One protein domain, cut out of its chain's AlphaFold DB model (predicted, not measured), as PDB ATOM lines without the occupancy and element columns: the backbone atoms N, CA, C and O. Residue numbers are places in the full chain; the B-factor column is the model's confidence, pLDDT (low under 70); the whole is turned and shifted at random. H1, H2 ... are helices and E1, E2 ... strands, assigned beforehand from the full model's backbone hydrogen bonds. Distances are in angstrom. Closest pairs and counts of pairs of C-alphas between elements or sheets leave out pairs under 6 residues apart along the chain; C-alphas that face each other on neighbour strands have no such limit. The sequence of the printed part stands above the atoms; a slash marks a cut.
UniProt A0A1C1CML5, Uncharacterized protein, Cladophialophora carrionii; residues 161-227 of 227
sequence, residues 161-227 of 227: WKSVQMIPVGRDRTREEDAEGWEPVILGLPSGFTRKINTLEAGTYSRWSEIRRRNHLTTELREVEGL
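What this domain is: This is residues 161 to 227 of the 227 residues of an uncharacterized protein of Cladophialophora carrionii (UniProt A0A1C1CML5). A short antiparallel sheet, E1 and E2, lies toward one end and H1 toward the other, with H2 nearest the middle; a long loop, residues 178 to 193, leads from H1 back to E2. H3 follows H2, and residues 222 to 227 stick out. The 67 printed residues, of mixed class, run E1, H1, E2, H2, H3, with under half in named elements. The whole is compact, radius of gyration of the C-alphas 12.3 A, spanning 34 by 29 by 16 A.

How they stand to each other: Look first at E1, residues 162 to 165, and E2, residues 194 to 197: N 164 and O 195, 2.9 A apart, are within hydrogen-bond range. The closest C-alphas of E1 and H2, residues 207 to 214, are those of Gln 165 and Arg 212, 8.0 A apart. H3, residues 219 to 224, is close to H2 but not clearly touching; their closest C-alphas, Arg 213 and Leu 221, are 7.6 A apart. H1, residues 171 to 177, is apart from H2 and H3. Every O i to N i+4 pair is within hydrogen-bond range in H2 and H3, and 2 of 3 in H1.

Where its parts are: Find C-alpha 162 at (72.096, 128.384, 162.079); E1 runs 10.1 A from there, and E2 9.6 A. H1 measures 10.1 A, H2 10.6 A and H3 8.9 A, ending at C-alpha 224, (64.806, 111.224, 178.577).

The domain as a whole: The printed part has no cut; the farthest C-alphas, Trp 161 and Glu 180, are 35.9 A apart. The link from H1 to E2 is long, 16 residues. Look for pLDDT under 70 at residues 170 to 183 and 219 to 227.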
ATOM      1  N   TRP A 161      70.791 131.500 159.292       83.65
ATOM      2  CA  TRP A 161      71.931 131.752 160.175       83.65
ATOM      3  C   TRP A 161      72.487 130.537 160.929       83.65
ATOM      4  O   TRP A 161      73.675 130.520 161.239       83.65
ATOM      5  N   LYS A 162      71.684 129.504 161.213       84.86
ATOM      6  CA  LYS A 162      72.096 128.384 162.079       84.86
ATOM      7  C   LYS A 162      72.375 127.136 161.249       84.86
ATOM      8  O   LYS A 162      71.532 126.747 160.453       84.86
ATOM      9  N   SER A 163      73.527 126.493 161.430       85.73
ATOM     10  CA  SER A 163      73.806 125.177 160.832       85.73
ATOM     11  C   SER A 163      73.461 124.077 161.827       85.73
ATOM     12  O   SER A 163      73.886 124.143 162.978       85.73
ATOM     13  N   VAL A 164      72.675 123.090 161.404       86.37
ATOM     14  CA  VAL A 164      72.231 121.985 162.260       86.37
ATOM     15  C   VAL A 164      72.437 120.656 161.544       86.37
ATOM     16  O   VAL A 164      72.212 120.547 160.337       86.37
ATOM     17  N   GLN A 165      72.872 119.646 162.291       85.40
ATOM     18  CA  GLN A 165      72.985 118.280 161.798       85.40
ATOM     19  C   GLN A 165      71.594 117.666 161.618       85.40
ATOM     20  O   GLN A 165      70.754 117.746 162.515       85.40
ATOM     21  N   MET A 166      71.360 117.092 160.438       82.79
ATOM     22  CA  MET A 166      70.094 116.449 160.070       82.79
ATOM     23  C   MET A 166      70.238 114.943 159.893       82.79
ATOM     24  O   MET A 166      69.259 114.230 160.070       82.79
ATOM     25  N   ILE A 167      71.436 114.463 159.552       81.95
ATOM     26  CA  ILE A 167      71.717 113.047 159.313       81.95
ATOM     27  C   ILE A 167      72.792 112.596 160.314       81.95
ATOM     28  O   ILE A 167      73.796 113.307 160.465       81.95
ATOM     29  N   PRO A 168      72.605 111.457 161.002       77.77
ATOM     30  CA  PRO A 168      73.621 110.892 161.890       77.77
ATOM     31  C   PRO A 168      74.892 110.548 161.100       77.77
ATOM     32  O   PRO A 168      74.839 110.091 159.955       77.77
ATOM     33  N   VAL A 169      76.057 110.779 161.704       74.86
ATOM     34  CA  VAL A 169      77.360 110.464 161.097       74.86
ATOM     35  C   VAL A 169      78.027 109.325 161.854       74.86
ATOM     36  O   VAL A 169      78.006 109.323 163.078       74.86
ATOM     37  N   GLY A 170      78.642 108.392 161.115       64.08
ATOM     38  CA  GLY A 170      79.592 107.355 161.559       64.08
ATOM     39  C   GLY A 170      79.401 106.784 162.968       64.08
ATOM     40  O   GLY A 170      78.848 105.705 163.118       64.08
ATOM     41  N   ARG A 171      79.871 107.508 163.989       59.60
ATOM     42  CA  ARG A 171      79.807 107.102 165.401       59.60
ATOM     43  C   ARG A 171      78.379 106.943 165.929       59.60
ATOM     44  O   ARG A 171      78.137 106.023 166.701       59.60
ATOM     45  N   ASP A 172      77.467 107.820 165.517       59.17
ATOM     46  CA  ASP A 172      76.051 107.711 165.889       59.17
ATOM     47  C   ASP A 172      75.396 106.564 165.106       59.17
ATOM     48  O   ASP A 172      74.685 105.755 165.690       59.17
ATOM     49  N   ARG A 173      75.767 106.395 163.824       56.87
ATOM     50  CA  ARG A 173      75.245 105.315 162.972       56.87
ATOM     51  C   ARG A 173      75.590 103.923 163.483       56.87
ATOM     52  O   ARG A 173      74.716 103.079 163.461       56.87
ATOM     53  N   THR A 174      76.819 103.668 163.939       56.49
ATOM     54  CA  THR A 174      77.190 102.335 164.455       56.49
ATOM     55  C   THR A 174      76.382 101.980 165.703       56.49
ATOM     56  O   THR A 174      75.873 100.875 165.804       56.49
ATOM     57  N   ARG A 175      76.189 102.945 166.616       56.46
ATOM     58  CA  ARG A 175      75.370 102.759 167.825       56.46
ATOM     59  C   ARG A 175      73.880 102.584 167.506       56.46
ATOM     60  O   ARG A 175      73.170 101.926 168.254       56.46
ATOM     61  N   GLU A 176      73.398 103.205 166.433       56.78
ATOM     62  CA  GLU A 176      72.008 103.095 165.978       56.78
ATOM     63  C   GLU A 176      71.765 101.851 165.111       56.78
ATOM     64  O   GLU A 176      70.667 101.311 165.132       56.78
ATOM     65  N   GLU A 177      72.776 101.356 164.391       55.73
ATOM     66  CA  GLU A 177      72.738 100.057 163.705       55.73
ATOM     67  C   GLU A 177      72.595  98.906 164.715       55.73
ATOM     68  O   GLU A 177      71.920  97.921 164.411       55.73
ATOM     69  N   ASP A 178      73.130  99.066 165.936       56.41
ATOM     70  CA  ASP A 178      72.899  98.141 167.056       56.41
ATOM     71  C   ASP A 178      71.423  98.133 167.517       56.41
ATOM     72  O   ASP A 178      70.936  97.130 168.047       56.41
ATOM     73  N   ALA A 179      70.676  99.227 167.299       58.58
ATOM     74  CA  ALA A 179      69.232  99.273 167.509       58.58
ATOM     75  C   ALA A 179      68.528  98.623 166.308       58.58
ATOM     76  O   ALA A 179      68.112  99.283 165.353       58.58
ATOM     77  N   GLU A 180      68.427  97.297 166.358       57.51
ATOM     78  CA  GLU A 180      67.931  96.434 165.286       57.51
ATOM     79  C   GLU A 180      66.738  97.031 164.505       57.51
ATOM     80  O   GLU A 180      65.609  97.136 164.992       57.51
ATOM     81  N   GLY A 181      66.993  97.428 163.252       63.10
ATOM     82  CA  GLY A 181      65.961  97.853 162.303       63.10
ATOM     83  C   GLY A 181      65.590  99.341 162.310       63.10
ATOM     84  O   GLY A 181      64.542  99.693 161.760       63.10
ATOM     85  N   TRP A 182      66.396 100.225 162.893       67.74
ATOM     86  CA  TRP A 182      66.240 101.663 162.668       67.74
ATOM     87  C   TRP A 182      66.969 102.129 161.393       67.74
ATOM     88  O   TRP A 182      68.090 101.715 161.110       67.74
ATOM     89  N   GLU A 183      66.328 103.005 160.612       69.43
ATOM     90  CA  GLU A 183      66.922 103.667 159.445       69.43
ATOM     91  C   GLU A 183      66.665 105.180 159.552       69.43
ATOM     92  O   GLU A 183      65.528 105.580 159.841       69.43
ATOM     93  N   PRO A 184      67.676 106.039 159.322       72.84
ATOM     94  CA  PRO A 184      67.499 107.479 159.418       72.84
ATOM     95  C   PRO A 184      66.535 107.994 158.348       72.84
ATOM     96  O   PRO A 184      66.609 107.637 157.172       72.84
ATOM     97  N   VAL A 185      65.670 108.924 158.740       74.05
ATOM     98  CA  VAL A 185      64.780 109.643 157.831       74.05
ATOM     99  C   VAL A 185      65.609 110.623 157.009       74.05
ATOM    100  O   VAL A 185      66.053 111.667 157.502       74.05
ATOM    101  N   ILE A 186      65.804 110.297 155.734       73.27
ATOM    102  CA  ILE A 186      66.522 111.133 154.771       73.27
ATOM    103  C   ILE A 186      65.534 111.656 153.730       73.27
ATOM    104  O   ILE A 186      64.860 110.899 153.036       73.27
ATOM    105  N   LEU A 187      65.458 112.981 153.603       71.38
ATOM    106  CA  LEU A 187      64.638 113.628 152.582       71.38
ATOM    107  C   LEU A 187      65.420 113.807 151.281       71.38
ATOM    108  O   LEU A 187      66.330 114.637 151.207       71.38
ATOM    109  N   GLY A 188      64.999 113.088 150.240       71.94
ATOM    110  CA  GLY A 188      65.577 113.194 148.901       71.94
ATOM    111  C   GLY A 188      67.070 112.858 148.876       71.94
ATOM    112  O   GLY A 188      67.520 111.947 149.565       71.94
ATOM    113  N   LEU A 189      67.836 113.603 148.074       71.16
ATOM    114  CA  LEU A 189      69.292 113.471 147.968       71.16
ATOM    115  C   LEU A 189      69.970 114.635 148.712       71.16
ATOM    116  O   LEU A 189      70.101 115.728 148.150       71.16
ATOM    117  N   PRO A 190      70.361 114.458 149.985       70.16
ATOM    118  CA  PRO A 190      70.996 115.513 150.763       70.16
ATOM    119  C   PRO A 190      72.395 115.827 150.216       70.16
ATOM    120  O   PRO A 190      73.178 114.930 149.919       70.16
ATOM    121  N   SER A 191      72.749 117.113 150.144       70.42
ATOM    122  CA  SER A 191      74.097 117.548 149.740       70.42
ATOM    123  C   SER A 191      75.152 117.382 150.843       70.42
ATOM    124  O   SER A 191      76.336 117.582 150.598       70.42
ATOM    125  N   GLY A 192      74.731 117.089 152.075       78.62
ATOM    126  CA  GLY A 192      75.607 116.916 153.228       78.62
ATOM    127  C   GLY A 192      74.830 116.559 154.495       78.62
ATOM    128  O   GLY A 192      73.601 116.600 154.516       78.62
ATOM    129  N   PHE A 193      75.558 116.230 155.564       81.44
ATOM    130  CA  PHE A 193      74.978 115.815 156.850       81.44
ATOM    131  C   PHE A 193      74.385 116.976 157.662       81.44
ATOM    132  O   PHE A 193      73.555 116.769 158.551       81.44
ATOM    133  N   THR A 194      74.809 118.206 157.362       84.38
ATOM    134  CA  THR A 194      74.344 119.434 158.012       84.38
ATOM    135  C   THR A 194      73.584 120.320 157.032       84.38
ATOM    136  O   THR A 194      73.871 120.365 155.834       84.38
ATOM    137  N   ARG A 195      72.594 121.046 157.552       83.64
ATOM    138  CA  ARG A 195      71.775 122.001 156.804       83.64
ATOM    139  C   ARG A 195      71.719 123.327 157.548       83.64
ATOM    140  O   ARG A 195      71.505 123.362 158.758       83.64
ATOM    141  N   LYS A 196      71.829 124.429 156.802       86.61
ATOM    142  CA  LYS A 196      71.508 125.760 157.322       86.61
ATOM    143  C   LYS A 196      69.992 125.946 157.414       86.61
ATOM    144  O   LYS A 196      69.281 125.726 156.424       86.61
ATOM    145  N   ILE A 197      69.529 126.383 158.577       87.92
ATOM    146  CA  ILE A 197      68.127 126.631 158.899       87.92
ATOM    147  C   ILE A 197      67.887 128.094 159.277       87.92
ATOM    148  O   ILE A 197      68.798 128.795 159.733       87.92
ATOM    149  N   ASN A 198      66.660 128.556 159.047       88.73
ATOM    150  CA  ASN A 198      66.197 129.889 159.441       88.73
ATOM    151  C   ASN A 198      65.440 129.849 160.779       88.73
ATOM    152  O   ASN A 198      65.334 128.799 161.414       88.73
ATOM    153  N   THR A 199      64.915 130.995 161.207       88.65
ATOM    154  CA  THR A 199      64.184 131.130 162.475       88.65
ATOM    155  C   THR A 199      62.907 130.287 162.517       88.65
ATOM    156  O   THR A 199      62.637 129.657 163.534       88.65
ATOM    157  N   LEU A 200      62.155 130.205 161.413       87.90
ATOM    158  CA  LEU A 200      60.929 129.395 161.339       87.90
ATOM    159  C   LEU A 200      61.238 127.889 161.383       87.90
ATOM    160  O   LEU A 200      60.579 127.124 162.082       87.90
ATOM    161  N   GLU A 201      62.276 127.466 160.663       87.76
ATOM    162  CA  GLU A 201      62.752 126.083 160.603       87.76
ATOM    163  C   GLU A 201      63.380 125.632 161.938       87.76
ATOM    164  O   GLU A 201      63.387 124.438 162.232       87.76
ATOM    165  N   ALA A 202      63.883 126.557 162.760       86.45
ATOM    166  CA  ALA A 202      64.500 126.268 164.056       86.45
ATOM    167  C   ALA A 202      63.506 126.059 165.214       86.45
ATOM    168  O   ALA A 202      63.939 125.670 166.299       86.45
ATOM    169  N   GLY A 203      62.209 126.309 165.007       86.37
ATOM    170  CA  GLY A 203      61.183 126.138 166.038       86.37
ATOM    171  C   GLY A 203      60.947 124.676 166.442       86.37
ATOM    172  O   GLY A 203      61.199 123.753 165.672       86.37
ATOM    173  N   THR A 204      60.410 124.461 167.649       82.31
ATOM    174  CA  THR A 204      60.175 123.123 168.235       82.31
ATOM    175  C   THR A 204      59.155 122.284 167.461       82.31
ATOM    176  O   THR A 204      59.249 121.058 167.461       82.31
ATOM    177  N   TYR A 205      58.219 122.927 166.758       81.44
ATOM    178  CA  TYR A 205      57.154 122.278 165.980       81.44
ATOM    179  C   TYR A 205      57.366 122.361 164.462       81.44
ATOM    180  O   TYR A 205      56.402 122.294 163.701       81.44
ATOM    181  N   SER A 206      58.605 122.553 164.004       87.84
ATOM    182  CA  SER A 206      58.901 122.540 162.575       87.84
ATOM    183  C   SER A 206      59.042 121.105 162.052       87.84
ATOM    184  O   SER A 206      59.371 120.164 162.772       87.84
ATOM    185  N   ARG A 207      58.875 120.928 160.744       86.38
ATOM    186  CA  ARG A 207      59.223 119.697 160.025       86.38
ATOM    187  C   ARG A 207      60.654 119.251 160.323       86.38
ATOM    188  O   ARG A 207      60.941 118.062 160.392       86.38
ATOM    189  N   TRP A 208      61.561 120.205 160.509       86.52
ATOM    190  CA  TRP A 208      62.978 119.939 160.723       86.52
ATOM    191  C   TRP A 208      63.286 119.481 162.145       86.52
ATOM    192  O   TRP A 208      64.146 118.620 162.322       86.52
ATOM    193  N   SER A 209      62.591 120.009 163.157       85.24
ATOM    194  CA  SER A 209      62.705 119.481 164.518       85.24
ATOM    195  C   SER A 209      62.156 118.055 164.598       85.24
ATOM    196  O   SER A 209      62.773 117.219 165.253       85.24
ATOM    197  N   GLU A 210      61.082 117.751 163.867       82.81
ATOM    198  CA  GLU A 210      60.508 116.404 163.781       82.81
ATOM    199  C   GLU A 210      61.462 115.407 163.105       82.81
ATOM    200  O   GLU A 210      61.691 114.320 163.631       82.81
ATOM    201  N   ILE A 211      62.099 115.785 161.989       83.61
ATOM    202  CA  ILE A 211      63.135 114.953 161.344       83.61
ATOM    203  C   ILE A 211      64.283 114.684 162.312       83.61
ATOM    204  O   ILE A 211      64.731 113.552 162.435       83.61
ATOM    205  N   ARG A 212      64.747 115.705 163.040       85.65
ATOM    206  CA  ARG A 212      65.829 115.533 164.016       85.65
ATOM    207  C   ARG A 212      65.433 114.649 165.187       85.65
ATOM    208  O   ARG A 212      66.269 113.878 165.640       85.65
ATOM    209  N   ARG A 213      64.192 114.754 165.663       79.93
ATOM    210  CA  ARG A 213      63.649 113.888 166.716       79.93
ATOM    211  C   ARG A 213      63.628 112.431 166.250       79.93
ATOM    212  O   ARG A 213      64.074 111.559 166.980       79.93
ATOM    213  N   ARG A 214      63.182 112.177 165.017       77.28
ATOM    214  CA  ARG A 214      63.171 110.834 164.410       77.28
ATOM    215  C   ARG A 214      64.561 110.299 164.085       77.28
ATOM    216  O   ARG A 214      64.765 109.093 164.120       77.28
ATOM    217  N   ASN A 215      65.498 111.202 163.807       79.12
ATOM    218  CA  ASN A 215      66.901 110.878 163.590       79.12
ATOM    219  C   ASN A 215      67.715 110.829 164.899       79.12
ATOM    220  O   ASN A 215      68.935 110.822 164.829       79.12
ATOM    221  N   HIS A 216      67.064 110.888 166.069       74.00
ATOM    222  CA  HIS A 216      67.699 110.888 167.398       74.00
ATOM    223  C   HIS A 216      68.789 111.966 167.604       74.00
ATOM    224  O   HIS A 216      69.650 111.864 168.472       74.00
ATOM    225  N   LEU A 217      68.713 113.078 166.864       77.98
ATOM    226  CA  LEU A 217      69.690 114.178 166.907       77.98
ATOM    227  C   LEU A 217      69.349 115.274 167.929       77.98
ATOM    228  O   LEU A 217      70.018 116.313 167.970       77.98
ATOM    229  N   THR A 218      68.268 115.132 168.691       70.00
ATOM    230  CA  THR A 218      67.841 116.104 169.710       70.00
ATOM    231  C   THR A 218      68.377 115.733 171.089       70.00
ATOM    232  O   THR A 218      68.131 114.624 171.548       70.00
ATOM    233  N   THR A 219      69.029 116.676 171.780       58.47
ATOM    234  CA  THR A 219      69.558 116.489 173.148       58.47
ATOM    235  C   THR A 219      68.495 116.013 174.137       58.47
ATOM    236  O   THR A 219      68.795 115.173 174.969       58.47
ATOM    237  N   GLU A 220      67.245 116.473 173.997       51.87
ATOM    238  CA  GLU A 220      66.121 116.043 174.849       51.87
ATOM    239  C   GLU A 220      65.919 114.521 174.855       51.87
ATOM    240  O   GLU A 220      65.519 113.968 175.872       51.87
ATOM    241  N   LEU A 221      66.208 113.825 173.748       46.78
ATOM    242  CA  LEU A 221      66.104 112.363 173.721       46.78
ATOM    243  C   LEU A 221      67.236 111.690 174.506       46.78
ATOM    244  O   LEU A 221      66.988 110.649 175.099       46.78
ATOM    245  N   ARG A 222      68.430 112.301 174.587       46.60
ATOM    246  CA  ARG A 222      69.521 111.776 175.429       46.60
ATOM    247  C   ARG A 222      69.148 111.813 176.912       46.60
ATOM    248  O   ARG A 222      69.286 110.809 177.598       46.60
ATOM    249  N   GLU A 223      68.586 112.928 177.381       46.05
ATOM    250  CA  GLU A 223      68.199 113.069 178.793       46.05
ATOM    251  C   GLU A 223      66.995 112.197 179.173       46.05
ATOM    252  O   GLU A 223      66.989 111.613 180.255       46.05
ATOM    253  N   VAL A 224      65.989 112.064 178.299       46.14
ATOM    254  CA  VAL A 224      64.806 111.224 178.577       46.14
ATOM    255  C   VAL A 224      65.149 109.731 178.570       46.14
ATOM    256  O   VAL A 224      64.548 108.972 179.327       46.14
ATOM    257  N   GLU A 225      66.136 109.303 177.779       49.05
ATOM    258  CA  GLU A 225      66.682 107.941 177.864       49.05
ATOM    259  C   GLU A 225      67.622 107.741 179.069       49.05
ATOM    260  O   GLU A 225      68.060 106.618 179.315       49.05
ATOM    261  N   GLY A 226      67.880 108.785 179.867       40.97
ATOM    262  CA  GLY A 226      68.708 108.705 181.070       40.97
ATOM    263  C   GLY A 226      70.198 108.488 180.784       40.97
ATOM    264  O   GLY A 226      70.855 107.796 181.564       40.97
ATOM    265  N   LEU A 227      70.721 109.039 179.678       39.29
ATOM    266  CA  LEU A 227      72.085 108.795 179.179       39.29
ATOM    267  C   LEU A 227      72.897 110.071 178.919       39.29
ATOM    268  O   LEU A 227      72.425 110.961 178.173       39.29
TER     269      LEU A 227